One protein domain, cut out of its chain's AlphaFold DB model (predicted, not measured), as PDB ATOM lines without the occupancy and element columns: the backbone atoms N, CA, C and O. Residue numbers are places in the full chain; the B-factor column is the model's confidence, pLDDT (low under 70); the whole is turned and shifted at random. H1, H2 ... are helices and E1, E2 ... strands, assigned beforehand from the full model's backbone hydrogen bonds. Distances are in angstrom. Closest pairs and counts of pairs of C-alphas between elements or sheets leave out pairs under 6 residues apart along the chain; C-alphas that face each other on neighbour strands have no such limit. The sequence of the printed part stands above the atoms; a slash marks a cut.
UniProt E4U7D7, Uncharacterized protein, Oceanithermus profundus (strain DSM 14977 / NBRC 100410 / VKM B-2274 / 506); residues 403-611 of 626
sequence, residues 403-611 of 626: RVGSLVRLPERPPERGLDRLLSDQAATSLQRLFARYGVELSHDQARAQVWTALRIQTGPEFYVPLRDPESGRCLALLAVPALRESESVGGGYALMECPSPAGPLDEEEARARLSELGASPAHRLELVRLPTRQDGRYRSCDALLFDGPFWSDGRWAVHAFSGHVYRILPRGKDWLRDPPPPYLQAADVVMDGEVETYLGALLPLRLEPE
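What this domain is: This is residues 403 to 611 of the 626 residues of an uncharacterized protein of Oceanithermus profundus (strain DSM 14977 / NBRC 100410 / VKM B-2274 / 506) (UniProt E4U7D7). A long, strongly twisted sheet of nine strands makes one part, with H3 packed over one face near E6 and E7; towards the other end of the longest axis, H1 and H2 cross, and the long hairpin E9 and E10 packs on H1. In the large sheet the short E1 joins two meanders, runs of strands each the antiparallel neighbour of the one before: E2 E3 E4 and E5 E6 E7 E8. The 209 printed residues hold three named helices and eleven named strands, in the order E1 H1 H2 E2 E3 E4 H3 E5 E6 E7 E8 E9 E10 E11, class mixed. The large sheet, order E4 E3 E2 E1 E5 E6 E7 E8 E11, is mixed; the whole is compact, with a radius of gyration of the C-alphas of 18.7 A and spans of 56 by 44 by 36 A.

How they stand to each other: E1, residues 403 to 406, is the antiparallel neighbour of E2, residues 462 to 468, with N 404 and O 462 2.8 A apart, and the parallel neighbour of E5, residues 527 to 530, with N 405 and O 528 2.9 A apart. H1, residues 419 to 437, touches H2, residues 444 to 458, with residues 424 to 432 alone, about perpendicular at 75 degrees; their closest C-alphas, of Ala 428 and Arg 448, are 4.7 A apart. E3, residues 475 to 482, forms hairpins with E2, N 465 to O 479 2.8 A, and with E4, residues 495 to 498, N 497 to O 478 2.9 A. H3, residues 508 to 517, is on the sheet at a height of 9.5 A, giving two layers, a helix on one face of a sheet. Its closest C-alpha pair with E7, residues 557 to 560, is Ala 511 and Val 559, 6.2 A. E6, residues 550 to 553, forms hairpins with E5, N 529 to O 551 2.8 A, and with E7, N 552 to O 559 2.8 A. E8, residues 566 to 570, lies between E7, N 558 to O 567 2.9 A, and edge strand E11, residues 607 to 610, N 568 to O 609 2.8 A. E9, residues 584 to 592, and E10, residues 595 to 603, form a hairpin, N 588 to O 599 2.8 A; the closest C-alphas of H1 and E10, of Ala 427 and Thr 598, are 5.0 A apart. In H1, H2 and H3 every O i to N i+4 pair is within hydrogen-bond range.

Where its parts are: E1 begins at C-alpha 403 (211.530, 132.599, 180.123). H1 is 28.0 A long, H2 21.0 A, E3 20.4 A, E9 24.6 A and E10 24.9 A. E11 ends at C-alpha 610 (190.913, 119.460, 179.274).

The domain as a whole: The C-alphas of Gly 439 and Gly 519, the two farthest apart, are 59.5 A apart. The printed part has no cut. The links E1 to H1, E3 to E4, E5 to E6 and E8 to E9 are long. The mean pLDDT of the printed part is 72.0, and 81 residues are under 70, among them 463 to 500, 533 to 548 and 587 to 600.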
ATOM      1  N   ARG A 403     211.616 132.179 181.518       75.62
ATOM      2  CA  ARG A 403     211.530 132.599 180.123       75.62
ATOM      3  C   ARG A 403     210.425 131.817 179.425       75.62
ATOM      4  O   ARG A 403     210.553 130.614 179.211       75.62
ATOM      5  N   VAL A 404     209.385 132.527 179.021       78.69
ATOM      6  CA  VAL A 404     208.232 131.981 178.318       78.69
ATOM      7  C   VAL A 404     208.354 132.310 176.837       78.69
ATOM      8  O   VAL A 404     208.469 133.470 176.438       78.69
ATOM      9  N   GLY A 405     208.362 131.277 176.000       82.12
ATOM     10  CA  GLY A 405     208.323 131.437 174.552       82.12
ATOM     11  C   GLY A 405     206.943 131.879 174.064       82.12
ATOM     12  O   GLY A 405     205.930 131.636 174.716       82.12
ATOM     13  N   SER A 406     206.886 132.467 172.871       80.75
ATOM     14  CA  SER A 406     205.621 132.685 172.169       80.75
ATOM     15  C   SER A 406     205.541 131.816 170.924       80.75
ATOM     16  O   SER A 406     206.486 131.744 170.131       80.75
ATOM     17  N   LEU A 407     204.391 131.165 170.747       78.81
ATOM     18  CA  LEU A 407     204.061 130.453 169.515       78.81
ATOM     19  C   LEU A 407     203.425 131.359 168.457       78.81
ATOM     20  O   LEU A 407     203.369 130.979 167.287       78.81
ATOM     21  N   VAL A 408     202.979 132.560 168.832       81.12
ATOM     22  CA  VAL A 408     202.481 133.545 167.874       81.12
ATOM     23  C   VAL A 408     203.669 134.209 167.193       81.12
ATOM     24  O   VAL A 408     204.539 134.798 167.829       81.12
ATOM     25  N   ARG A 409     203.705 134.115 165.862       79.25
ATOM     26  CA  ARG A 409     204.740 134.738 165.036       79.25
ATOM     27  C   ARG A 409     204.097 135.740 164.098       79.25
ATOM     28  O   ARG A 409     203.456 135.358 163.122       79.25
ATOM     29  N   LEU A 410     204.282 137.020 164.399       82.88
ATOM     30  CA  LEU A 410     203.821 138.114 163.554       82.88
ATOM     31  C   LEU A 410     204.959 138.615 162.653       82.88
ATOM     32  O   LEU A 410     206.103 138.698 163.112       82.88
ATOM     33  N   PRO A 411     204.681 138.955 161.379       84.56
ATOM     34  CA  PRO A 411     205.669 139.583 160.510       84.56
ATOM     35  C   PRO A 411     206.132 140.932 161.073       84.56
ATOM     36  O   PRO A 411     205.389 141.613 161.778       84.56
ATOM     37  N   GLU A 412     207.353 141.346 160.724       82.81
ATOM     38  CA  GLU A 412     207.934 142.615 161.196       82.81
ATOM     39  C   GLU A 412     207.095 143.833 160.798       82.81
ATOM     40  O   GLU A 412     206.951 144.776 161.575       82.81
ATOM     41  N   ARG A 413     206.516 143.794 159.592       82.88
ATOM     42  CA  ARG A 413     205.678 144.862 159.044       82.88
ATOM     43  C   ARG A 413     204.195 144.515 159.145       82.88
ATOM     44  O   ARG A 413     203.854 143.337 159.005       82.88
ATOM     45  N   PRO A 414     203.323 145.524 159.322       83.12
ATOM     46  CA  PRO A 414     201.887 145.314 159.299       83.12
ATOM     47  C   PRO A 414     201.417 144.766 157.945       83.12
ATOM     48  O   PRO A 414     202.027 145.049 156.908       83.12
ATOM     49  N   PRO A 415     200.319 143.998 157.937       80.56
ATOM     50  CA  PRO A 415     199.728 143.467 156.720       80.56
ATOM     51  C   PRO A 415     199.255 144.604 155.810       80.56
ATOM     52  O   PRO A 415     198.530 145.504 156.226       80.56
ATOM     53  N   GLU A 416     199.630 144.546 154.533       82.25
ATOM     54  CA  GLU A 416     199.281 145.593 153.566       82.25
ATOM     55  C   GLU A 416     197.958 145.332 152.829       82.25
ATOM     56  O   GLU A 416     197.479 146.207 152.104       82.25
ATOM     57  N   ARG A 417     197.357 144.141 152.949       76.44
ATOM     58  CA  ARG A 417     196.127 143.742 152.233       76.44
ATOM     59  C   ARG A 417     195.302 142.742 153.047       76.44
ATOM     60  O   ARG A 417     195.834 142.066 153.919       76.44
ATOM     61  N   GLY A 418     194.022 142.606 152.699       78.06
ATOM     62  CA  GLY A 418     193.122 141.602 153.275       78.06
ATOM     63  C   GLY A 418     192.487 142.017 154.604       78.06
ATOM     64  O   GLY A 418     192.526 143.187 154.984       78.06
ATOM     65  N   LEU A 419     191.875 141.047 155.286       71.31
ATOM     66  CA  LEU A 419     191.146 141.265 156.538       71.31
ATOM     67  C   LEU A 419     192.054 141.816 157.644       71.31
ATOM     68  O   LEU A 419     191.680 142.766 158.319       71.31
ATOM     69  N   ASP A 420     193.272 141.293 157.765       74.88
ATOM     70  CA  ASP A 420     194.217 141.713 158.804       74.88
ATOM     71  C   ASP A 420     194.619 143.191 158.674       74.88
ATOM     72  O   ASP A 420     194.804 143.883 159.678       74.88
ATOM     73  N   ARG A 421     194.684 143.705 157.435       79.94
ATOM     74  CA  ARG A 421     194.877 145.137 157.174       79.94
ATOM     75  C   ARG A 421     193.683 145.944 157.680       79.94
ATOM     76  O   ARG A 421     193.888 146.930 158.370       79.94
ATOM     77  N   LEU A 422     192.456 145.524 157.367       74.75
ATOM     78  CA  LEU A 422     191.242 146.228 157.802       74.75
ATOM     79  C   LEU A 422     191.141 146.297 159.331       74.75
ATOM     80  O   LEU A 422     190.815 147.350 159.871       74.75
ATOM     81  N   LEU A 423     191.474 145.202 160.023       74.94
ATOM     82  CA  LEU A 423     191.498 145.160 161.487       74.94
ATOM     83  C   LEU A 423     192.576 146.092 162.063       74.94
ATOM     84  O   LEU A 423     192.328 146.806 163.033       74.94
ATOM     85  N   SER A 424     193.751 146.134 161.429       75.62
ATOM     86  CA  SER A 424     194.837 147.040 161.820       75.62
ATOM     87  C   SER A 424     194.487 148.512 161.565       75.62
ATOM     88  O   SER A 424     194.762 149.352 162.415       75.62
ATOM     89  N   ASP A 425     193.850 148.828 160.433       82.56
ATOM     90  CA  ASP A 425     193.394 150.180 160.073       82.56
ATOM     91  C   ASP A 425     192.271 150.653 161.039       82.56
ATOM     92  O   ASP A 425     192.236 151.815 161.458       82.56
ATOM     93  N   GLN A 426     191.380 149.750 161.475       79.25
ATOM     94  CA  GLN A 426     190.360 150.053 162.488       79.25
ATOM     95  C   GLN A 426     190.993 150.391 163.846       79.25
ATOM     96  O   GLN A 426     190.693 151.439 164.422       79.25
ATOM     97  N   ALA A 427     191.907 149.549 164.337       74.75
ATOM     98  CA  ALA A 427     192.637 149.810 165.577       74.75
ATOM     99  C   ALA A 427     193.484 151.096 165.488       74.75
ATOM    100  O   ALA A 427     193.503 151.891 166.426       74.75
ATOM    101  N   ALA A 428     194.106 151.361 164.334       80.81
ATOM    102  CA  ALA A 428     194.848 152.596 164.082       80.81
ATOM    103  C   ALA A 428     193.954 153.838 164.195       80.81
ATOM    104  O   ALA A 428     194.354 154.822 164.807       80.81
ATOM    105  N   THR A 429     192.727 153.787 163.668       82.38
ATOM    106  CA  THR A 429     191.758 154.891 163.784       82.38
ATOM    107  C   THR A 429     191.398 155.171 165.245       82.38
ATOM    108  O   THR A 429     191.294 156.328 165.653       82.38
ATOM    109  N   SER A 430     191.217 154.123 166.050       73.75
ATOM    110  CA  SER A 430     190.976 154.263 167.491       73.75
ATOM    111  C   SER A 430     192.185 154.873 168.209       73.75
ATOM    112  O   SER A 430     192.010 155.827 168.963       73.75
ATOM    113  N   LEU A 431     193.407 154.438 167.887       70.38
ATOM    114  CA  LEU A 431     194.636 155.012 168.444       70.38
ATOM    115  C   LEU A 431     194.825 156.491 168.065       70.38
ATOM    116  O   LEU A 431     195.192 157.301 168.910       70.38
ATOM    117  N   GLN A 432     194.540 156.868 166.813       76.50
ATOM    118  CA  GLN A 432     194.592 158.269 166.377       76.50
ATOM    119  C   GLN A 432     193.625 159.144 167.175       76.50
ATOM    120  O   GLN A 432     194.009 160.223 167.618       76.50
ATOM    121  N   ARG A 433     192.380 158.682 167.369       73.62
ATOM    122  CA  ARG A 433     191.383 159.403 168.175       73.62
ATOM    123  C   ARG A 433     191.851 159.566 169.618       73.62
ATOM    124  O   ARG A 433     191.735 160.664 170.157       73.62
ATOM    125  N   LEU A 434     192.426 158.514 170.202       64.44
ATOM    126  CA  LEU A 434     192.974 158.552 171.555       64.44
ATOM    127  C   LEU A 434     194.094 159.594 171.680       64.44
ATOM    128  O   LEU A 434     194.025 160.463 172.541       64.44
ATOM    129  N   PHE A 435     195.092 159.560 170.797       60.19
ATOM    130  CA  PHE A 435     196.235 160.480 170.848       60.19
ATOM    131  C   PHE A 435     195.852 161.932 170.534       60.19
ATOM    132  O   PHE A 435     196.372 162.853 171.170       60.19
ATOM    133  N   ALA A 436     194.884 162.148 169.636       66.19
ATOM    134  CA  ALA A 436     194.379 163.483 169.320       66.19
ATOM    135  C   ALA A 436     193.789 164.199 170.552       66.19
ATOM    136  O   ALA A 436     193.919 165.417 170.664       66.19
ATOM    137  N   ARG A 437     193.212 163.462 171.516       65.50
ATOM    138  CA  ARG A 437     192.719 164.026 172.791       65.50
ATOM    139  C   ARG A 437     193.830 164.646 173.635       65.50
ATOM    140  O   ARG A 437     193.588 165.613 174.349       65.50
ATOM    141  N   TYR A 438     195.043 164.116 173.522       54.97
ATOM    142  CA  TYR A 438     196.227 164.611 174.220       54.97
ATOM    143  C   TYR A 438     197.030 165.608 173.370       54.97
ATOM    144  O   TYR A 438     198.189 165.886 173.668       54.97
ATOM    145  N   GLY A 439     196.436 166.140 172.295       66.38
ATOM    146  CA  GLY A 439     197.090 167.087 171.391       66.38
ATOM    147  C   GLY A 439     198.191 166.468 170.527       66.38
ATOM    148  O   GLY A 439     198.998 167.203 169.958       66.38
ATOM    149  N   VAL A 440     198.247 165.134 170.424       64.56
ATOM    150  CA  VAL A 440     199.228 164.425 169.596       64.56
ATOM    151  C   VAL A 440     198.569 163.967 168.299       64.56
ATOM    152  O   VAL A 440     197.702 163.096 168.292       64.56
ATOM    153  N   GLU A 441     199.007 164.525 167.173       80.75
ATOM    154  CA  GLU A 441     198.542 164.106 165.852       80.75
ATOM    155  C   GLU A 441     199.428 162.986 165.294       80.75
ATOM    156  O   GLU A 441     200.607 163.181 165.000       80.75
ATOM    157  N   LEU A 442     198.847 161.799 165.118       68.88
ATOM    158  CA  LEU A 442     199.482 160.682 164.418       68.88
ATOM    159  C   LEU A 442     198.894 160.560 163.012       68.88
ATOM    160  O   LEU A 442     197.672 160.533 162.846       68.88
ATOM    161  N   SER A 443     199.741 160.401 161.993       87.88
ATOM    162  CA  SER A 443     199.257 159.930 160.689       87.88
ATOM    163  C   SER A 443     198.711 158.503 160.808       87.88
ATOM    164  O   SER A 443     199.103 157.740 161.694       87.88
ATOM    165  N   HIS A 444     197.820 158.116 159.895       88.12
ATOM    166  CA  HIS A 444     197.182 156.800 159.954       88.12
ATOM    167  C   HIS A 444     198.205 155.659 159.839       88.12
ATOM    168  O   HIS A 444     198.126 154.668 160.561       88.12
ATOM    169  N   ASP A 445     199.227 155.833 158.996       87.38
ATOM    170  CA  ASP A 445     200.319 154.869 158.850       87.38
ATOM    171  C   ASP A 445     201.190 154.766 160.109       87.38
ATOM    172  O   ASP A 445     201.594 153.660 160.475       87.38
ATOM    173  N   GLN A 446     201.444 155.882 160.804       80.31
ATOM    174  CA  GLN A 446     202.155 155.872 162.088       80.31
ATOM    175  C   GLN A 446     201.341 155.159 163.166       80.31
ATOM    176  O   GLN A 446     201.880 154.296 163.854       80.31
ATOM    177  N   ALA A 447     200.047 155.465 163.279       75.00
ATOM    178  CA  ALA A 447     199.168 154.799 164.233       75.00
ATOM    179  C   ALA A 447     199.087 153.290 163.958       75.00
ATOM    180  O   ALA A 447     199.226 152.481 164.871       75.00
ATOM    181  N   ARG A 448     198.975 152.886 162.689       83.38
ATOM    182  CA  ARG A 448     198.995 151.472 162.299       83.38
ATOM    183  C   ARG A 448     200.315 150.782 162.631       83.38
ATOM    184  O   ARG A 448     200.306 149.661 163.135       83.38
ATOM    185  N   ALA A 449     201.447 151.432 162.369       78.69
ATOM    186  CA  ALA A 449     202.760 150.898 162.724       78.69
ATOM    187  C   ALA A 449     202.933 150.756 164.247       78.69
ATOM    188  O   ALA A 449     203.541 149.786 164.701       78.69
ATOM    189  N   GLN A 450     202.366 151.675 165.034       72.69
ATOM    190  CA  GLN A 450     202.371 151.599 166.495       72.69
ATOM    191  C   GLN A 450     201.478 150.472 167.020       72.69
ATOM    192  O   GLN A 450     201.954 149.674 167.823       72.69
ATOM    193  N   VAL A 451     200.243 150.332 166.516       74.19
ATOM    194  CA  VAL A 451     199.361 149.194 166.843       74.19
ATOM    195  C   VAL A 451     200.061 147.872 166.539       74.19
ATOM    196  O   VAL A 451     200.068 146.964 167.368       74.19
ATOM    197  N   TRP A 452     200.694 147.767 165.367       82.56
ATOM    198  CA  TRP A 452     201.392 146.550 164.967       82.56
ATOM    199  C   TRP A 452     202.599 146.242 165.855       82.56
ATOM    200  O   TRP A 452     202.796 145.100 166.261       82.56
ATOM    201  N   THR A 453     203.393 147.261 166.191       74.06
ATOM    202  CA  THR A 453     204.529 147.122 167.111       74.06
ATOM    203  C   THR A 453     204.061 146.692 168.501       74.06
ATOM    204  O   THR A 453     204.616 145.748 169.058       74.06
ATOM    205  N   ALA A 454     203.006 147.313 169.035       68.75
ATOM    206  CA  ALA A 454     202.438 146.952 170.332       68.75
ATOM    207  C   ALA A 454     201.950 145.497 170.349       68.75
ATOM    208  O   ALA A 454     202.300 144.736 171.248       68.75
ATOM    209  N   LEU A 455     201.231 145.077 169.306       72.88
ATOM    210  CA  LEU A 455     200.772 143.700 169.162       72.88
ATOM    211  C   LEU A 455     201.943 142.703 169.074       72.88
ATOM    212  O   LEU A 455     201.893 141.633 169.680       72.88
ATOM    213  N   ARG A 456     203.022 143.040 168.352       77.50
ATOM    214  CA  ARG A 456     204.245 142.218 168.277       77.50
ATOM    215  C   ARG A 456     204.942 142.079 169.628       77.50
ATOM    216  O   ARG A 456     205.447 140.999 169.918       77.50
ATOM    217  N   ILE A 457     204.951 143.135 170.441       66.00
ATOM    218  CA  ILE A 457     205.520 143.107 171.794       66.00
ATOM    219  C   ILE A 457     204.669 142.220 172.708       66.00
ATOM    220  O   ILE A 457     205.204 141.303 173.320       66.00
ATOM    221  N   GLN A 458     203.349 142.426 172.734       68.25
ATOM    222  CA  GLN A 458     202.411 141.651 173.565       68.25
ATOM    223  C   GLN A 458     202.380 140.156 173.237       68.25
ATOM    224  O   GLN A 458     201.996 139.333 174.062       68.25
ATOM    225  N   THR A 459     202.732 139.808 172.002       71.06
ATOM    226  CA  THR A 459     202.775 138.425 171.519       71.06
ATOM    227  C   THR A 459     204.202 137.903 171.411       71.06
ATOM    228  O   THR A 459     204.414 136.823 170.863       71.06
ATOM    229  N   GLY A 460     205.188 138.651 171.910       72.38
ATOM    230  CA  GLY A 460     206.582 138.239 171.975       72.38
ATOM    231  C   GLY A 460     206.856 137.274 173.133       72.38
ATOM    232  O   GLY A 460     205.964 136.956 173.917       72.38
ATOM    233  N   PRO A 461     208.092 136.754 173.241       71.00
ATOM    234  CA  PRO A 461     208.524 136.044 174.438       71.00
ATOM    235  C   PRO A 461     208.480 136.967 175.661       71.00
ATOM    236  O   PRO A 461     208.689 138.171 175.534       71.00
ATOM    237  N   GLU A 462     208.280 136.395 176.842       71.25
ATOM    238  CA  GLU A 462     208.150 137.132 178.102       71.25
ATOM    239  C   GLU A 462     208.981 136.480 179.205       71.25
ATOM    240  O   GLU A 462     209.338 135.302 179.141       71.25
ATOM    241  N   PHE A 463     209.290 137.262 180.228       68.06
ATOM    242  CA  PHE A 463     209.852 136.800 181.481       68.06
ATOM    243  C   PHE A 463     208.801 136.907 182.567       68.06
ATOM    244  O   PHE A 463     208.188 137.957 182.737       68.06
ATOM    245  N   TYR A 464     208.627 135.822 183.306       67.50
ATOM    246  CA  TYR A 464     207.774 135.786 184.476       67.50
ATOM    247  C   TYR A 464     208.637 135.669 185.726       67.50
ATOM    248  O   TYR A 464     209.506 134.796 185.820       67.50
ATOM    249  N   VAL A 465     208.389 136.565 186.675       66.69
ATOM    250  CA  VAL A 465     209.104 136.640 187.945       66.69
ATOM    251  C   VAL A 465     208.080 136.549 189.071       66.69
ATOM    252  O   VAL A 465     207.384 137.529 189.341       66.69
ATOM    253  N   PRO A 466     207.920 135.372 189.699       64.06
ATOM    254  CA  PRO A 466     207.081 135.256 190.876       64.06
ATOM    255  C   PRO A 466     207.819 135.819 192.092       64.06
ATOM    256  O   PRO A 466     208.994 135.521 192.317       64.06
ATOM    257  N   LEU A 467     207.103 136.626 192.865       60.81
ATOM    258  CA  LEU A 467     207.536 137.237 194.111       60.81
ATOM    259  C   LEU A 467     206.979 136.400 195.262       60.81
ATOM    260  O   LEU A 467     205.758 136.233 195.358       60.81
ATOM    261  N   ARG A 468     207.857 135.837 196.098       58.31
ATOM    262  CA  ARG A 468     207.466 134.932 197.188       58.31
ATOM    263  C   ARG A 468     207.677 135.549 198.556       58.31
ATOM    264  O   ARG A 468     208.709 136.154 198.782       58.31
ATOM    265  N   ASP A 469     206.752 135.309 199.472       61.31
ATOM    266  CA  ASP A 469     206.984 135.470 200.906       61.31
ATOM    267  C   ASP A 469     208.084 134.480 201.350       61.31
ATOM    268  O   ASP A 469     207.913 133.279 201.124       61.31
ATOM    269  N   PRO A 470     209.202 134.923 201.949       54.69
ATOM    270  CA  PRO A 470     210.296 134.034 202.355       54.69
ATOM    271  C   PRO A 470     209.932 133.134 203.526       54.69
ATOM    272  O   PRO A 470     210.487 132.046 203.653       54.69
ATOM    273  N   GLU A 471     209.042 133.586 204.411       59.69
ATOM    274  CA  GLU A 471     208.725 132.851 205.629       59.69
ATOM    275  C   GLU A 471     207.792 131.690 205.306       59.69
ATOM    276  O   GLU A 471     207.980 130.568 205.781       59.69
ATOM    277  N   SER A 472     206.790 131.947 204.462       64.88
ATOM    278  CA  SER A 472     205.812 130.934 204.060       64.88
ATOM    279  C   SER A 472     206.140 130.235 202.736       64.88
ATOM    280  O   SER A 472     205.501 129.237 202.399       64.88
ATOM    281  N   GLY A 473     207.100 130.753 201.963       67.06
ATOM    282  CA  GLY A 473     207.415 130.306 200.605       67.06
ATOM    283  C   GLY A 473     206.318 130.604 199.573       67.06
ATOM    284  O   GLY A 473     206.405 130.129 198.436       67.06
ATOM    285  N   ARG A 474     205.262 131.346 199.951       65.94
ATOM    286  CA  ARG A 474     204.065 131.550 199.124       65.94
ATOM    287  C   ARG A 474     204.293 132.587 198.033       65.94
ATOM    288  O   ARG A 474     204.777 133.673 198.307       65.94
ATOM    289  N   CYS A 475     203.851 132.298 196.813       64.56
ATOM    290  CA  CYS A 475     203.765 133.270 195.723       64.56
ATOM    291  C   CYS A 475     202.702 134.326 196.050       64.56
ATOM    292  O   CYS A 475     201.532 133.984 196.229       64.56
ATOM    293  N   LEU A 476     203.120 135.588 196.130       59.44
ATOM    294  CA  LEU A 476     202.252 136.732 196.402       59.44
ATOM    295  C   LEU A 476     201.842 137.431 195.107       59.44
ATOM    296  O   LEU A 476     200.665 137.693 194.879       59.44
ATOM    297  N   ALA A 477     202.816 137.691 194.236       60.03
ATOM    298  CA  ALA A 477     202.574 138.362 192.970       60.03
ATOM    299  C   ALA A 477     203.465 137.825 191.851       60.03
ATOM    300  O   ALA A 477     204.512 137.221 192.083       60.03
ATOM    301  N   LEU A 478     203.038 138.059 190.620       61.72
ATOM    302  CA  LEU A 478     203.708 137.642 189.408       61.72
ATOM    303  C   LEU A 478     203.963 138.864 188.538       61.72
ATOM    304  O   LEU A 478     203.025 139.543 188.124       61.72
ATOM    305  N   LEU A 479     205.231 139.119 188.242       61.28
ATOM    306  CA  LEU A 479     205.639 140.158 187.312       61.28
ATOM    307  C   LEU A 479     205.865 139.545 185.928       61.28
ATOM    308  O   LEU A 479     206.724 138.674 185.780       61.28
ATOM    309  N   ALA A 480     205.127 140.012 184.923       62.66
ATOM    310  CA  ALA A 480     205.358 139.679 183.521       62.66
ATOM    311  C   ALA A 480     206.075 140.835 182.809       62.66
ATOM    312  O   ALA A 480     205.643 141.987 182.894       62.66
ATOM    313  N   VAL A 481     207.170 140.521 182.115       60.41
ATOM    314  CA  VAL A 481     208.007 141.491 181.396       60.41
ATOM    315  C   VAL A 481     208.238 141.016 179.962       60.41
ATOM    316  O   VAL A 481     208.799 139.934 179.772       60.41
ATOM    317  N   PRO A 482     207.882 141.803 178.935       61.72
ATOM    318  CA  PRO A 482     208.228 141.480 177.555       61.72
ATOM    319  C   PRO A 482     209.739 141.327 177.359       61.72
ATOM    320  O   PRO A 482     210.534 142.172 177.772       61.72
ATOM    321  N   ALA A 483     210.157 140.262 176.675       62.09
ATOM    322  CA  ALA A 483     211.536 140.091 176.237       62.09
ATOM    323  C   ALA A 483     211.768 140.947 174.982       62.09
ATOM    324  O   ALA A 483     211.710 140.461 173.848       62.09
ATOM    325  N   LEU A 484     211.986 142.246 175.188       57.34
ATOM    326  CA  LEU A 484     212.217 143.199 174.106       57.34
ATOM    327  C   LEU A 484     213.545 142.914 173.388       57.34
ATOM    328  O   LEU A 484     214.551 142.551 174.001       57.34
ATOM    329  N   ARG A 485     213.562 143.109 172.064       50.59
ATOM    330  CA  ARG A 485     214.813 143.206 171.296       50.59
ATOM    331  C   ARG A 485     215.407 144.599 171.499       50.59
ATOM    332  O   ARG A 485     214.662 145.565 171.597       50.59
ATOM    333  N   GLU A 486     216.734 144.721 171.455       43.09
ATOM    334  CA  GLU A 486     217.478 145.984 171.662       43.09
ATOM    335  C   GLU A 486     217.009 147.174 170.790       43.09
ATOM    336  O   GLU A 486     217.301 148.319 171.111       43.09
ATOM    337  N   SER A 487     216.278 146.924 169.695       38.94
ATOM    338  CA  SER A 487     215.756 147.941 168.765       38.94
ATOM    339  C   SER A 487     214.269 148.283 168.940       38.94
ATOM    340  O   SER A 487     213.788 149.220 168.307       38.94
ATOM    341  N   GLU A 488     213.533 147.555 169.781       46.12
ATOM    342  CA  GLU A 488     212.085 147.707 169.980       46.12
ATOM    343  C   GLU A 488     211.817 148.295 171.375       46.12
ATOM    344  O   GLU A 488     211.151 147.692 172.212       46.12
ATOM    345  N   SER A 489     212.378 149.478 171.654       40.78
ATOM    346  CA  SER A 489     212.117 150.215 172.895       40.78
ATOM    347  C   SER A 489     210.778 150.947 172.794       40.78
ATOM    348  O   SER A 489     210.706 152.110 172.390       40.78
ATOM    349  N   VAL A 490     209.703 150.258 173.146       37.88
ATOM    350  CA  VAL A 490     208.407 150.879 173.433       37.88
ATOM    351  C   VAL A 490     208.103 150.531 174.881       37.88
ATOM    352  O   VAL A 490     208.273 149.374 175.255       37.88
ATOM    353  N   GLY A 491     207.730 151.523 175.697       34.03
ATOM    354  CA  GLY A 491     207.425 151.379 177.128       34.03
ATOM    355  C   GLY A 491     206.206 150.488 177.379       34.03
ATOM    356  O   GLY A 491     205.137 150.965 177.746       34.03
ATOM    357  N   GLY A 492     206.359 149.196 177.107       34.78
ATOM    358  CA  GLY A 492     205.338 148.171 177.193       34.78
ATOM    359  C   GLY A 492     205.405 147.458 178.533       34.78
ATOM    360  O   GLY A 492     206.215 146.555 178.704       34.78
ATOM    361  N   GLY A 493     204.535 147.904 179.438       40.97
ATOM    362  CA  GLY A 493     203.874 147.154 180.509       40.97
ATOM    363  C   GLY A 493     204.679 146.108 181.278       40.97
ATOM    364  O   GLY A 493     204.744 144.949 180.883       40.97
ATOM    365  N   TYR A 494     205.131 146.503 182.464       47.91
ATOM    366  CA  TYR A 494     205.265 145.609 183.608       47.91
ATOM    367  C   TYR A 494     203.853 145.297 184.117       47.91
ATOM    368  O   TYR A 494     203.182 146.191 184.631       47.91
ATOM    369  N   ALA A 495     203.370 144.067 183.944       46.31
ATOM    370  CA  ALA A 495     202.111 143.649 184.556       46.31
ATOM    371  C   ALA A 495     202.429 142.928 185.866       46.31
ATOM    372  O   ALA A 495     202.973 141.822 185.844       46.31
ATOM    373  N   LEU A 496     202.120 143.571 186.995       46.53
ATOM    374  CA  LEU A 496     202.060 142.904 188.290       46.53
ATOM    375  C   LEU A 496     200.655 142.319 188.444       46.53
ATOM    376  O   LEU A 496     199.668 143.043 188.348       46.53
ATOM    377  N   MET A 497     200.572 141.012 188.646       54.81
ATOM    378  CA  MET A 497     199.313 140.291 188.828       54.81
ATOM    379  C   MET A 497     199.369 139.491 190.127       54.81
ATOM    380  O   MET A 497     200.447 139.069 190.543       54.81
ATOM    381  N   GLU A 498     198.220 139.242 190.750       57.81
ATOM    382  CA  GLU A 498     198.130 138.286 191.856       57.81
ATOM    383  C   GLU A 498     198.548 136.888 191.371       57.81
ATOM    384  O   GLU A 498     198.209 136.480 190.253       57.81
ATOM    385  N   CYS A 499     199.297 136.140 192.188       62.72
ATOM    386  CA  CYS A 499     199.614 134.757 191.839       62.72
ATOM    387  C   CYS A 499     198.327 133.913 191.829       62.72
ATOM    388  O   CYS A 499     197.693 133.777 192.874       62.72
ATOM    389  N   PRO A 500     197.983 133.224 190.720       63.12
ATOM    390  CA  PRO A 500     196.799 132.356 190.679       63.12
ATOM    391  C   PRO A 500     196.875 131.164 191.645       63.12
ATOM    392  O   PRO A 500     195.874 130.507 191.915       63.12
ATOM    393  N   SER A 501     198.079 130.845 192.125       71.81
ATOM    394  CA  SER A 501     198.341 129.794 193.098       71.81
ATOM    395  C   SER A 501     199.369 130.281 194.118       71.81
ATOM    396  O   SER A 501     200.444 130.737 193.712       71.81
ATOM    397  N   PRO A 502     199.115 130.120 195.432       67.25
ATOM    398  CA  PRO A 502     200.084 130.465 196.465       67.25
ATOM    399  C   PRO A 502     201.322 129.561 196.431       67.25
ATOM    400  O   PRO A 502     202.346 129.942 196.976       67.25
ATOM    401  N   ALA A 503     201.273 128.390 195.785       73.69
ATOM    402  CA  ALA A 503     202.455 127.543 195.593       73.69
ATOM    403  C   ALA A 503     203.410 128.089 194.510       73.69
ATOM    404  O   ALA A 503     204.573 127.691 194.439       73.69
ATOM    405  N   GLY A 504     202.936 129.028 193.685       74.25
ATOM    406  CA  GLY A 504     203.653 129.522 192.517       74.25
ATOM    407  C   GLY A 504     203.503 128.616 191.288       74.25
ATOM    408  O   GLY A 504     202.629 127.746 191.259       74.25
ATOM    409  N   PRO A 505     204.299 128.868 190.238       81.44
ATOM    410  CA  PRO A 505     204.278 128.062 189.026       81.44
ATOM    411  C   PRO A 505     204.979 126.718 189.251       81.44
ATOM    412  O   PRO A 505     206.029 126.670 189.890       81.44
ATOM    413  N   LEU A 506     204.416 125.663 188.666       85.94
ATOM    414  CA  LEU A 506     205.021 124.344 188.561       85.94
ATOM    415  C   LEU A 506     206.335 124.424 187.789       85.94
ATOM    416  O   LEU A 506     206.429 125.148 186.788       85.94
ATOM    417  N   ASP A 507     207.314 123.626 188.190       88.12
ATOM    418  CA  ASP A 507     208.512 123.400 187.388       88.12
ATOM    419  C   ASP A 507     208.284 122.361 186.264       88.12
ATOM    420  O   ASP A 507     207.192 121.811 186.076       88.12
ATOM    421  N   GLU A 508     209.318 122.121 185.449       90.69
ATOM    422  CA  GLU A 508     209.237 121.182 184.323       90.69
ATOM    423  C   GLU A 508     209.008 119.727 184.783       90.69
ATOM    424  O   GLU A 508     208.339 118.952 184.090       90.69
ATOM    425  N   GLU A 509     209.584 119.333 185.921       91.25
ATOM    426  CA  GLU A 509     209.501 117.974 186.456       91.25
ATOM    427  C   GLU A 509     208.105 117.708 187.021       91.25
ATOM    428  O   GLU A 509     207.483 116.700 186.676       91.25
ATOM    429  N   GLU A 510     207.563 118.656 187.782       92.31
ATOM    430  CA  GLU A 510     206.195 118.630 188.293       92.31
ATOM    431  C   GLU A 510     205.176 118.591 187.148       92.31
ATOM    432  O   GLU A 510     204.262 117.760 187.141       92.31
ATOM    433  N   ALA A 511     205.352 119.426 186.118       92.25
ATOM    434  CA  ALA A 511     204.492 119.399 184.937       92.25
ATOM    435  C   ALA A 511     204.566 118.051 184.195       92.25
ATOM    436  O   ALA A 511     203.551 117.522 183.734       92.25
ATOM    437  N   ARG A 512     205.757 117.448 184.105       93.62
ATOM    438  CA  ARG A 512     205.947 116.120 183.503       93.62
ATOM    439  C   ARG A 512     205.301 115.014 184.334       93.62
ATOM    440  O   ARG A 512     204.714 114.095 183.752       93.62
ATOM    441  N   ALA A 513     205.380 115.100 185.659       91.75
ATOM    442  CA  ALA A 513     204.696 114.186 186.563       91.75
ATOM    443  C   ALA A 513     203.178 114.258 186.347       91.75
ATOM    444  O   ALA A 513     202.552 113.223 186.121       91.75
ATOM    445  N   ARG A 514     202.610 115.470 186.251       90.19
ATOM    446  CA  ARG A 514     201.181 115.679 185.948       90.19
ATOM    447  C   ARG A 514     200.729 115.054 184.632       90.19
ATOM    448  O   ARG A 514     199.665 114.443 184.576       90.19
ATOM    449  N   LEU A 515     201.526 115.171 183.570       90.25
ATOM    450  CA  LEU A 515     201.226 114.486 182.305       90.25
ATOM    451  C   LEU A 515     201.252 112.962 182.473       90.25
ATOM    452  O   LEU A 515     200.356 112.264 181.993       90.25
ATOM    453  N   SER A 516     202.254 112.455 183.187       89.62
ATOM    454  CA  SER A 516     202.450 111.018 183.392       89.62
ATOM    455  C   SER A 516     201.315 110.386 184.208       89.62
ATOM    456  O   SER A 516     200.874 109.288 183.870       89.62
ATOM    457  N   GLU A 517     200.787 111.090 185.217       89.94
ATOM    458  CA  GLU A 517     199.622 110.674 186.023       89.94
ATOM    459  C   GLU A 517     198.379 110.383 185.167       89.94
ATOM    460  O   GLU A 517     197.601 109.484 185.478       89.94
ATOM    461  N   LEU A 518     198.212 111.105 184.055       83.06
ATOM    462  CA  LEU A 518     197.091 110.946 183.123       83.06
ATOM    463  C   LEU A 518     197.394 109.971 181.975       83.06
ATOM    464  O   LEU A 518     196.636 109.881 181.008       83.06
ATOM    465  N   GLY A 519     198.516 109.250 182.045       85.00
ATOM    466  CA  GLY A 519     198.964 108.349 180.985       85.00
ATOM    467  C   GLY A 519     199.446 109.072 179.723       85.00
ATOM    468  O   GLY A 519     199.643 108.430 178.688       85.00
ATOM    469  N   ALA A 520     199.658 110.391 179.779       84.31
ATOM    470  CA  ALA A 520     200.287 111.129 178.696       84.31
ATOM    471  C   ALA A 520     201.810 110.956 178.782       84.31
ATOM    472  O   ALA A 520     202.445 111.297 179.775       84.31
ATOM    473  N   SER A 521     202.418 110.426 177.719       80.69
ATOM    474  CA  SER A 521     203.876 110.311 177.602       80.69
ATOM    475  C   SER A 521     204.419 111.430 176.704       80.69
ATOM    476  O   SER A 521     204.348 111.310 175.468       80.69
ATOM    477  N   PRO A 522     204.935 112.536 177.274       77.75
ATOM    478  CA  PRO A 522     205.570 113.580 176.480       77.75
ATOM    479  C   PRO A 522     206.765 112.997 175.716       77.75
ATOM    480  O   PRO A 522     207.579 112.265 176.274       77.75
ATOM    481  N   ALA A 523     206.861 113.287 174.417       74.06
ATOM    482  CA  ALA A 523     207.897 112.712 173.546       74.06
ATOM    483  C   ALA A 523     209.225 113.462 173.675       74.06
ATOM    484  O   ALA A 523     210.277 112.941 173.299       74.06
ATOM    485  N   HIS A 524     209.166 114.694 174.176       81.44
ATOM    486  CA  HIS A 524     210.271 115.633 174.231       81.44
ATOM    487  C   HIS A 524     210.325 116.340 175.594       81.44
ATOM    488  O   HIS A 524     209.541 116.070 176.515       81.44
ATOM    489  N   ARG A 525     211.315 117.225 175.729       87.25
ATOM    490  CA  ARG A 525     211.404 118.178 176.835       87.25
ATOM    491  C   ARG A 525     210.169 119.089 176.826       87.25
ATOM    492  O   ARG A 525     209.689 119.405 175.738       87.25
ATOM    493  N   LEU A 526     209.650 119.463 177.998       91.44
ATOM    494  CA  LEU A 526     208.567 120.446 178.047       91.44
ATOM    495  C   LEU A 526     209.169 121.844 177.898       91.44
ATOM    496  O   LEU A 526     210.181 122.165 178.518       91.44
ATOM    497  N   GLU A 527     208.548 122.666 177.066       91.38
ATOM    498  CA  GLU A 527     208.888 124.068 176.876       91.38
ATOM    499  C   GLU A 527     207.803 124.936 177.506       91.38
ATOM    500  O   GLU A 527     206.611 124.651 177.372       91.38
ATOM    501  N   LEU A 528     208.220 125.995 178.194       90.38
ATOM    502  CA  LEU A 528     207.302 126.963 178.772       90.38
ATOM    503  C   LEU A 528     206.899 127.977 177.693       90.38
ATOM    504  O   LEU A 528     207.742 128.715 177.179       90.38
ATOM    505  N   VAL A 529     205.619 128.003 177.329       88.88
ATOM    506  CA  VAL A 529     205.093 128.783 176.200       88.88
ATOM    507  C   VAL A 529     203.779 129.481 176.524       88.88
ATOM    508  O   VAL A 529     202.980 128.996 177.322       88.88
ATOM    509  N   ARG A 530     203.509 130.599 175.844       85.38
ATOM    510  CA  ARG A 530     202.164 131.182 175.776       85.38
ATOM    511  C   ARG A 530     201.373 130.548 174.644       85.38
ATOM    512  O   ARG A 530     201.836 130.467 173.504       85.38
ATOM    513  N   LEU A 531     200.148 130.149 174.971       78.38
ATOM    514  CA  LEU A 531     199.166 129.613 174.033       78.38
ATOM    515  C   LEU A 531     197.951 130.551 173.982       78.38
ATOM    516  O   LEU A 531     196.890 130.180 174.489       78.38
ATOM    517  N   PRO A 532     198.080 131.756 173.387       74.81
ATOM    518  CA  PRO A 532     196.970 132.694 173.264       74.81
ATOM    519  C   PRO A 532     195.929 132.085 172.324       74.81
ATOM    520  O   PRO A 532     196.035 132.121 171.095       74.81
ATOM    521  N   THR A 533     194.947 131.429 172.923       67.69
ATOM    522  CA  THR A 533     193.895 130.686 172.241       67.69
ATOM    523  C   THR A 533     192.557 131.264 172.643       67.69
ATOM    524  O   THR A 533     192.388 131.847 173.712       67.69
ATOM    525  N   ARG A 534     191.569 131.112 171.767       64.00
ATOM    526  CA  ARG A 534     190.210 131.496 172.120       64.00
ATOM    527  C   ARG A 534     189.659 130.488 173.125       64.00
ATOM    528  O   ARG A 534     189.669 129.290 172.846       64.00
ATOM    529  N   GLN A 535     189.106 130.976 174.233       59.59
ATOM    530  CA  GLN A 535     188.389 130.124 175.179       59.59
ATOM    531  C   GLN A 535     187.268 129.352 174.465       59.59
ATOM    532  O   GLN A 535     186.409 129.939 173.795       59.59
ATOM    533  N   ASP A 536     187.251 128.030 174.631       58.38
ATOM    534  CA  ASP A 536     186.114 127.212 174.216       58.38
ATOM    535  C   ASP A 536     184.999 127.396 175.250       58.38
ATOM    536  O   ASP A 536     185.112 126.995 176.410       58.38
ATOM    537  N   GLY A 537     183.899 128.023 174.822       58.16
ATOM    538  CA  GLY A 537     182.770 128.360 175.690       58.16
ATOM    539  C   GLY A 537     182.136 127.162 176.407       58.16
ATOM    540  O   GLY A 537     181.388 127.370 177.360       58.16
ATOM    541  N   ARG A 538     182.442 125.926 175.991       58.75
ATOM    542  CA  ARG A 538     181.990 124.689 176.646       58.75
ATOM    543  C   ARG A 538     182.691 124.396 177.976       58.75
ATOM    544  O   ARG A 538     182.149 123.620 178.754       58.75
ATOM    545  N   TYR A 539     183.843 125.014 178.247       54.41
ATOM    546  CA  TYR A 539     184.687 124.710 179.412       54.41
ATOM    547  C   TYR A 539     184.890 125.913 180.353       54.41
ATOM    548  O   TYR A 539     185.841 125.942 181.128       54.41
ATOM    549  N   ARG A 540     183.977 126.901 180.330       54.31
ATOM    550  CA  ARG A 540     184.035 128.120 181.173       54.31
ATOM    551  C   ARG A 540     184.126 127.858 182.686       54.31
ATOM    552  O   ARG A 540     184.530 128.750 183.419       54.31
ATOM    553  N   SER A 541     183.727 126.674 183.151       48.12
ATOM    554  CA  SER A 541     183.737 126.279 184.567       48.12
ATOM    555  C   SER A 541     185.103 125.835 185.093       48.12
ATOM    556  O   SER A 541     185.233 125.625 186.291       48.12
ATOM    557  N   CYS A 542     186.098 125.656 184.222       51.38
ATOM    558  CA  CYS A 542     187.412 125.100 184.568       51.38
ATOM    559  C   CYS A 542     188.501 126.178 184.593       51.38
ATOM    560  O   CYS A 542     189.628 125.918 184.194       51.38
ATOM    561  N   ASP A 543     188.110 127.372 185.045       53.38
ATOM    562  CA  ASP A 543     188.879 128.614 185.163       53.38
ATOM    563  C   ASP A 543     188.806 129.570 183.962       53.38
ATOM    564  O   ASP A 543     189.609 129.550 183.027       53.38
ATOM    565  N   ALA A 544     187.856 130.503 184.042       42.66
ATOM    566  CA  ALA A 544     187.710 131.617 183.106       42.66
ATOM    567  C   ALA A 544     188.884 132.623 183.140       42.66
ATOM    568  O   ALA A 544     188.990 133.438 182.225       42.66
ATOM    569  N   LEU A 545     189.760 132.549 184.154       42.84
ATOM    570  CA  LEU A 545     190.883 133.467 184.401       42.84
ATOM    571  C   LEU A 545     192.269 132.901 184.007       42.84
ATOM    572  O   LEU A 545     193.260 133.608 184.133       42.84
ATOM    573  N   LEU A 546     192.373 131.653 183.520       48.00
ATOM    574  CA  LEU A 546     193.672 130.961 183.359       48.00
ATOM    575  C   LEU A 546     194.226 130.856 181.928       48.00
ATOM    576  O   LEU A 546     195.272 130.246 181.720       48.00
ATOM    577  N   PHE A 547     193.573 131.433 180.920       51.94
ATOM    578  CA  PHE A 547     194.061 131.328 179.532       51.94
ATOM    579  C   PHE A 547     195.090 132.399 179.136       51.94
ATOM    580  O   PHE A 547     195.651 132.312 178.044       51.94
ATOM    581  N   ASP A 548     195.394 133.341 180.032       58.97
ATOM    582  CA  ASP A 548     196.426 134.369 179.831       58.97
ATOM    583  C   ASP A 548     197.793 133.996 180.447       58.97
ATOM    584  O   ASP A 548     198.762 134.745 180.312       58.97
ATOM    585  N   GLY A 549     197.895 132.817 181.077       70.12
ATOM    586  CA  GLY A 549     199.107 132.315 181.728       70.12
ATOM    587  C   GLY A 549     200.010 131.425 180.851       70.12
ATOM    588  O   GLY A 549     199.633 131.014 179.748       70.12
ATOM    589  N   PRO A 550     201.229 131.110 181.324       83.94
ATOM    590  CA  PRO A 550     202.159 130.216 180.645       83.94
ATOM    591  C   PRO A 550     201.783 128.733 180.805       83.94
ATOM    592  O   PRO A 550     201.233 128.300 181.820       83.94
ATOM    593  N   PHE A 551     202.140 127.935 179.799       89.44
ATOM    594  CA  PHE A 551     201.913 126.493 179.746       89.44
ATOM    595  C   PHE A 551     203.225 125.745 179.536       89.44
ATOM    596  O   PHE A 551     204.008 126.101 178.660       89.44
ATOM    597  N   TRP A 552     203.425 124.653 180.266       92.75
ATOM    598  CA  TRP A 552     204.423 123.647 179.920       92.75
ATOM    599  C   TRP A 552     203.882 122.763 178.802       92.75
ATOM    600  O   TRP A 552     202.837 122.134 178.965       92.75
ATOM    601  N   SER A 553     204.567 122.693 177.664       91.56
ATOM    602  CA  SER A 553     204.079 121.959 176.495       91.56
ATOM    603  C   SER A 553     205.171 121.154 175.800       91.56
ATOM    604  O   SER A 553     206.324 121.561 175.777       91.56
ATOM    605  N   ASP A 554     204.804 120.019 175.198       90.06
ATOM    606  CA  ASP A 554     205.632 119.287 174.220       90.06
ATOM    607  C   ASP A 554     205.113 119.451 172.775       90.06
ATOM    608  O   ASP A 554     205.461 118.665 171.893       90.06
ATOM    609  N   GLY A 555     204.202 120.404 172.550       87.25
ATOM    610  CA  GLY A 555     203.531 120.641 171.271       87.25
ATOM    611  C   GLY A 555     202.290 119.786 171.025       87.25
ATOM    612  O   GLY A 555     201.521 120.100 170.118       87.25
ATOM    613  N   ARG A 556     202.047 118.747 171.836       88.62
ATOM    614  CA  ARG A 556     200.862 117.866 171.753       88.62
ATOM    615  C   ARG A 556     199.999 117.959 173.007       88.62
ATOM    616  O   ARG A 556     198.772 117.893 172.920       88.62
ATOM    617  N   TRP A 557     200.643 118.136 174.153       88.94
ATOM    618  CA  TRP A 557     200.031 118.360 175.457       88.94
ATOM    619  C   TRP A 557     200.427 119.728 176.001       88.94
ATOM    620  O   TRP A 557     201.482 120.255 175.650       88.94
ATOM    621  N   ALA A 558     199.586 120.295 176.857       89.44
ATOM    622  CA  ALA A 558     199.865 121.517 177.593       89.44
ATOM    623  C   ALA A 558     199.434 121.347 179.053       89.44
ATOM    624  O   ALA A 558     198.337 120.868 179.319       89.44
ATOM    625  N   VAL A 559     200.280 121.756 179.991       90.06
ATOM    626  CA  VAL A 559     199.964 121.846 181.418       90.06
ATOM    627  C   VAL A 559     200.010 123.310 181.800       90.06
ATOM    628  O   VAL A 559     201.035 123.959 181.598       90.06
ATOM    629  N   HIS A 560     198.915 123.849 182.322       88.06
ATOM    630  CA  HIS A 560     198.910 125.229 182.783       88.06
ATOM    631  C   HIS A 560     199.833 125.368 184.001       88.06
ATOM    632  O   HIS A 560     199.687 124.626 184.975       88.06
ATOM    633  N   ALA A 561     200.789 126.300 183.943       86.31
ATOM    634  CA  ALA A 561     201.898 126.330 184.892       86.31
ATOM    635  C   ALA A 561     201.457 126.613 186.333       86.31
ATOM    636  O   ALA A 561     202.130 126.164 187.242       86.31
ATOM    637  N   PHE A 562     200.340 127.304 186.577       81.44
ATOM    638  CA  PHE A 562     199.918 127.638 187.951       81.44
ATOM    639  C   PHE A 562     198.851 126.708 188.530       81.44
ATOM    640  O   PHE A 562     198.843 126.460 189.731       81.44
ATOM    641  N   SER A 563     197.943 126.195 187.698       78.69
ATOM    642  CA  SER A 563     196.855 125.321 188.169       78.69
ATOM    643  C   SER A 563     197.186 123.840 188.046       78.69
ATOM    644  O   SER A 563     196.529 123.006 188.663       78.69
ATOM    645  N   GLY A 564     198.167 123.483 187.212       84.44
ATOM    646  CA  GLY A 564     198.439 122.090 186.873       84.44
ATOM    647  C   GLY A 564     197.331 121.425 186.053       84.44
ATOM    648  O   GLY A 564     197.350 120.205 185.886       84.44
ATOM    649  N   HIS A 565     196.359 122.188 185.538       85.06
ATOM    650  CA  HIS A 565     195.359 121.650 184.620       85.06
ATOM    651  C   HIS A 565     196.027 121.170 183.333       85.06
ATOM    652  O   HIS A 565     196.875 121.856 182.757       85.06
ATOM    653  N   VAL A 566     195.649 119.967 182.904       86.69
ATOM    654  CA  VAL A 566     196.236 119.288 181.756       86.69
ATOM    655  C   VAL A 566     195.272 119.353 180.589       86.69
ATOM    656  O   VAL A 566     194.095 119.002 180.695       86.69
ATOM    657  N   TYR A 567     195.815 119.756 179.451       85.69
ATOM    658  CA  TYR A 567     195.097 119.951 178.214       85.69
ATOM    659  C   TYR A 567     195.753 119.169 177.089       85.69
ATOM    660  O   TYR A 567     196.974 119.154 176.910       85.69
ATOM    661  N   ARG A 568     194.908 118.580 176.256       85.94
ATOM    662  CA  ARG A 568     195.285 118.042 174.961       85.94
ATOM    663  C   ARG A 568     195.174 119.123 173.900       85.94
ATOM    664  O   ARG A 568     194.111 119.726 173.745       85.94
ATOM    665  N   ILE A 569     196.234 119.324 173.122       83.19
ATOM    666  CA  ILE A 569     196.209 120.241 171.982       83.19
ATOM    667  C   ILE A 569     195.645 119.503 170.769       83.19
ATOM    668  O   ILE A 569     196.081 118.404 170.412       83.19
ATOM    669  N   LEU A 570     194.648 120.102 170.125       76.50
ATOM    670  CA  LEU A 570     193.993 119.548 168.952       76.50
ATOM    671  C   LEU A 570     194.220 120.388 167.692       76.50
ATOM    672  O   LEU A 570     194.258 121.618 167.779       76.50
ATOM    673  N   PRO A 571     194.256 119.739 166.507       75.94
ATOM    674  CA  PRO A 571     194.193 118.286 166.261       75.94
ATOM    675  C   PRO A 571     195.414 117.501 166.780       75.94
ATOM    676  O   PRO A 571     196.528 118.018 166.793       75.94
ATOM    677  N   ARG A 572     195.193 116.237 167.184       74.06
ATOM    678  CA  ARG A 572     196.246 115.357 167.724       74.06
ATOM    679  C   ARG A 572     197.317 115.047 166.672       74.06
ATOM    680  O   ARG A 572     197.023 114.975 165.481       74.06
ATOM    681  N   GLY A 573     198.533 114.765 167.139       69.50
ATOM    682  CA  GLY A 573     199.628 114.246 166.308       69.50
ATOM    683  C   GLY A 573     200.449 115.305 165.571       69.50
ATOM    684  O   GLY A 573     201.372 114.940 164.851       69.50
ATOM    685  N   LYS A 574     200.147 116.595 165.759       77.56
ATOM    686  CA  LYS A 574     200.981 117.708 165.292       77.56
ATOM    687  C   LYS A 574     201.831 118.242 166.439       77.56
ATOM    688  O   LYS A 574     201.349 118.307 167.565       77.56
ATOM    689  N   ASP A 575     203.076 118.595 166.140       82.31
ATOM    690  CA  ASP A 575     203.983 119.266 167.071       82.31
ATOM    691  C   ASP A 575     203.884 120.778 166.848       82.31
ATOM    692  O   ASP A 575     204.535 121.348 165.970       82.31
ATOM    693  N   TRP A 576     203.012 121.423 167.621       82.19
ATOM    694  CA  TRP A 576     202.730 122.848 167.463       82.19
ATOM    695  C   TRP A 576     203.841 123.770 167.979       82.19
ATOM    696  O   TRP A 576     203.811 124.958 167.663       82.19
ATOM    697  N   LEU A 577     204.829 123.252 168.723       83.12
ATOM    698  CA  LEU A 577     206.014 124.034 169.094       83.12
ATOM    699  C   LEU A 577     206.922 124.246 167.882       83.12
ATOM    700  O   LEU A 577     207.449 125.341 167.666       83.12
ATOM    701  N   ARG A 578     207.094 123.195 167.072       84.50
ATOM    702  CA  ARG A 578     207.959 123.226 165.885       84.50
ATOM    703  C   ARG A 578     207.269 123.832 164.674       84.50
ATOM    704  O   ARG A 578     207.877 124.654 163.992       84.50
ATOM    705  N   ASP A 579     206.007 123.474 164.466       84.00
ATOM    706  CA  ASP A 579     205.218 123.888 163.308       84.00
ATOM    707  C   ASP A 579     203.958 124.661 163.745       84.00
ATOM    708  O   ASP A 579     202.841 124.177 163.530       84.00
ATOM    709  N   PRO A 580     204.094 125.847 164.382       80.38
ATOM    710  CA  PRO A 580     202.946 126.615 164.855       80.38
ATOM    711  C   PRO A 580     202.040 127.025 163.684       80.38
ATOM    712  O   PRO A 580     202.528 127.334 162.590       80.38
ATOM    713  N   PRO A 581     200.709 127.053 163.882       77.69
ATOM    714  CA  PRO A 581     199.804 127.508 162.839       77.69
ATOM    715  C   PRO A 581     199.978 129.019 162.611       77.69
ATOM    716  O   PRO A 581     200.382 129.737 163.530       77.69
ATOM    717  N   PRO A 582     199.609 129.539 161.426       79.31
ATOM    718  CA  PRO A 582     199.474 130.977 161.244       79.31
ATOM    719  C   PRO A 582     198.507 131.553 162.292       79.31
ATOM    720  O   PRO A 582     197.424 130.983 162.481       79.31
ATOM    721  N   PRO A 583     198.871 132.650 162.979       82.19
ATOM    722  CA  PRO A 583     197.941 133.318 163.874       82.19
ATOM    723  C   PRO A 583     196.823 133.972 163.059       82.19
ATOM    724  O   PRO A 583     197.022 134.345 161.902       82.19
ATOM    725  N   TYR A 584     195.657 134.143 163.671       76.00
ATOM    726  CA  TYR A 584     194.612 135.008 163.134       76.00
ATOM    727  C   TYR A 584     194.425 136.206 164.054       76.00
ATOM    728  O   TYR A 584     194.594 136.108 165.273       76.00
ATOM    729  N   LEU A 585     194.086 137.342 163.459       74.81
ATOM    730  CA  LEU A 585     193.828 138.556 164.206       74.81
ATOM    731  C   LEU A 585     192.370 138.606 164.650       74.81
ATOM    732  O   LEU A 585     191.453 138.272 163.898       74.81
ATOM    733  N   GLN A 586     192.161 139.055 165.879       72.94
ATOM    734  CA  GLN A 586     190.851 139.353 166.425       72.94
ATOM    735  C   GLN A 586     190.838 140.803 166.893       72.94
ATOM    736  O   GLN A 586     191.671 141.203 167.701       72.94
ATOM    737  N   ALA A 587     189.868 141.572 166.405       66.56
ATOM    738  CA  ALA A 587     189.522 142.846 167.011       66.56
ATOM    739  C   ALA A 587     188.505 142.618 168.135       66.56
ATOM    740  O   ALA A 587     187.548 141.851 167.975       66.56
ATOM    741  N   ALA A 588     188.725 143.277 169.263       64.56
ATOM    742  CA  ALA A 588     187.780 143.374 170.357       64.56
ATOM    743  C   ALA A 588     187.496 144.852 170.606       64.56
ATOM    744  O   ALA A 588     188.407 145.635 170.862       64.56
ATOM    745  N   ASP A 589     186.225 145.219 170.517       61.16
ATOM    746  CA  ASP A 589     185.778 146.556 170.866       61.16
ATOM    747  C   ASP A 589     185.509 146.601 172.369       61.16
ATOM    748  O   ASP A 589     184.704 145.828 172.899       61.16
ATOM    749  N   VAL A 590     186.201 147.502 173.053       49.09
ATOM    750  CA  VAL A 590     186.048 147.770 174.479       49.09
ATOM    751  C   VAL A 590     185.517 149.187 174.620       49.09
ATOM    752  O   VAL A 590     185.941 150.099 173.915       49.09
ATOM    753  N   VAL A 591     184.543 149.373 175.506       48.56
ATOM    754  CA  VAL A 591     184.015 150.705 175.797       48.56
ATOM    755  C   VAL A 591     184.807 151.280 176.963       48.56
ATOM    756  O   VAL A 591     184.639 150.812 178.088       48.56
ATOM    757  N   MET A 592     185.645 152.280 176.695       44.81
ATOM    758  CA  MET A 592     186.371 153.042 177.713       44.81
ATOM    759  C   MET A 592     185.884 154.487 177.687       44.81
ATOM    760  O   MET A 592     185.790 155.096 176.623       44.81
ATOM    761  N   ASP A 593     185.492 155.018 178.845       51.75
ATOM    762  CA  ASP A 593     185.001 156.396 178.992       51.75
ATOM    763  C   ASP A 593     183.877 156.781 178.010       51.75
ATOM    764  O   ASP A 593     183.785 157.907 177.524       51.75
ATOM    765  N   GLY A 594     183.004 155.820 177.690       49.62
ATOM    766  CA  GLY A 594     181.882 156.021 176.769       49.62
ATOM    767  C   GLY A 594     182.253 156.022 175.283       49.62
ATOM    768  O   GLY A 594     181.357 156.128 174.445       49.62
ATOM    769  N   GLU A 595     183.527 155.841 174.936       50.44
ATOM    770  CA  GLU A 595     183.977 155.642 173.562       50.44
ATOM    771  C   GLU A 595     184.340 154.186 173.281       50.44
ATOM    772  O   GLU A 595     184.798 153.443 174.144       50.44
ATOM    773  N   VAL A 596     184.105 153.774 172.036       54.31
ATOM    774  CA  VAL A 596     184.504 152.455 171.552       54.31
ATOM    775  C   VAL A 596     185.956 152.522 171.098       54.31
ATOM    776  O   VAL A 596     186.270 153.160 170.081       54.31
ATOM    777  N   GLU A 597     186.815 151.839 171.843       61.88
ATOM    778  CA  GLU A 597     188.197 151.565 171.490       61.88
ATOM    779  C   GLU A 597     188.329 150.158 170.924       61.88
ATOM    780  O   GLU A 597     187.769 149.198 171.451       61.88
ATOM    781  N   THR A 598     189.093 150.029 169.845       62.84
ATOM    782  CA  THR A 598     189.321 148.736 169.202       62.84
ATOM    783  C   THR A 598     190.706 148.235 169.572       62.84
ATOM    784  O   THR A 598     191.709 148.814 169.153       62.84
ATOM    785  N   TYR A 599     190.744 147.129 170.305       67.62
ATOM    786  CA  TYR A 599     191.954 146.393 170.640       67.62
ATOM    787  C   TYR A 599     192.176 145.280 169.627       67.62
ATOM    788  O   TYR A 599     191.234 144.608 169.205       67.62
ATOM    789  N   LEU A 600     193.431 145.074 169.239       67.94
ATOM    790  CA  LEU A 600     193.822 144.017 168.317       67.94
ATOM    791  C   LEU A 600     194.604 142.956 169.089       67.94
ATOM    792  O   LEU A 600     195.569 143.287 169.765       67.94
ATOM    793  N   GLY A 601     194.192 141.696 168.973       76.06
ATOM    794  CA  GLY A 601     194.898 140.535 169.512       76.06
ATOM    795  C   GLY A 601     195.245 139.538 168.410       76.06
ATOM    796  O   GLY A 601     194.559 139.469 167.388       76.06
ATOM    797  N   ALA A 602     196.299 138.746 168.611       76.19
ATOM    798  CA  ALA A 602     196.678 137.662 167.707       76.19
ATOM    799  C   ALA A 602     196.577 136.323 168.436       76.19
ATOM    800  O   ALA A 602     197.201 136.119 169.477       76.19
ATOM    801  N   LEU A 603     195.779 135.418 167.875       78.62
ATOM    802  CA  LEU A 603     195.439 134.144 168.492       78.62
ATOM    803  C   LEU A 603     195.857 132.976 167.608       78.62
ATOM    804  O   LEU A 603     195.842 133.051 166.377       78.62
ATOM    805  N   LEU A 604     196.170 131.853 168.247       78.62
ATOM    806  CA  LEU A 604     196.388 130.589 167.560       78.62
ATOM    807  C   LEU A 604     195.038 129.895 167.314       78.62
ATOM    808  O   LEU A 604     194.217 129.799 168.233       78.62
ATOM    809  N   PRO A 605     194.786 129.350 166.109       74.88
ATOM    810  CA  PRO A 605     193.601 128.545 165.809       74.88
ATOM    811  C   PRO A 605     193.731 127.111 166.359       74.88
ATOM    812  O   PRO A 605     193.534 126.130 165.643       74.88
ATOM    813  N   LEU A 606     194.097 126.983 167.633       71.12
ATOM    814  CA  LEU A 606     194.270 125.709 168.330       71.12
ATOM    815  C   LEU A 606     193.112 125.493 169.302       71.12
ATOM    816  O   LEU A 606     192.582 126.447 169.870       71.12
ATOM    817  N   ARG A 607     192.730 124.229 169.509       75.12
ATOM    818  CA  ARG A 607     191.745 123.853 170.530       75.12
ATOM    819  C   ARG A 607     192.443 123.108 171.657       75.12
ATOM    820  O   ARG A 607     193.106 122.106 171.400       75.12
ATOM    821  N   LEU A 608     192.241 123.578 172.882       78.19
ATOM    822  CA  LEU A 608     192.655 122.895 174.102       78.19
ATOM    823  C   LEU A 608     191.465 122.100 174.643       78.19
ATOM    824  O   LEU A 608     190.373 122.641 174.801       78.19
ATOM    825  N   GLU A 609     191.656 120.807 174.871       78.44
ATOM    826  CA  GLU A 609     190.648 119.930 175.465       78.44
ATOM    827  C   GLU A 609     191.144 119.473 176.840       78.44
ATOM    828  O   GLU A 609     192.198 118.838 176.898       78.44
ATOM    829  N   PRO A 610     190.452 119.817 177.938       80.69
ATOM    830  CA  PRO A 610     190.913 119.460 179.274       80.69
ATOM    831  C   PRO A 610     190.789 117.950 179.519       80.69
ATOM    832  O   PRO A 610     189.790 117.344 179.136       80.69
ATOM    833  N   GLU A 611     191.783 117.356 180.180       81.50
ATOM    834  CA  GLU A 611     191.779 115.930 180.559       81.50
ATOM    835  C   GLU A 611     191.434 115.707 182.035       81.50
ATOM    836  O   GLU A 611     190.793 114.716 182.372       81.50
TER     837      GLU A 611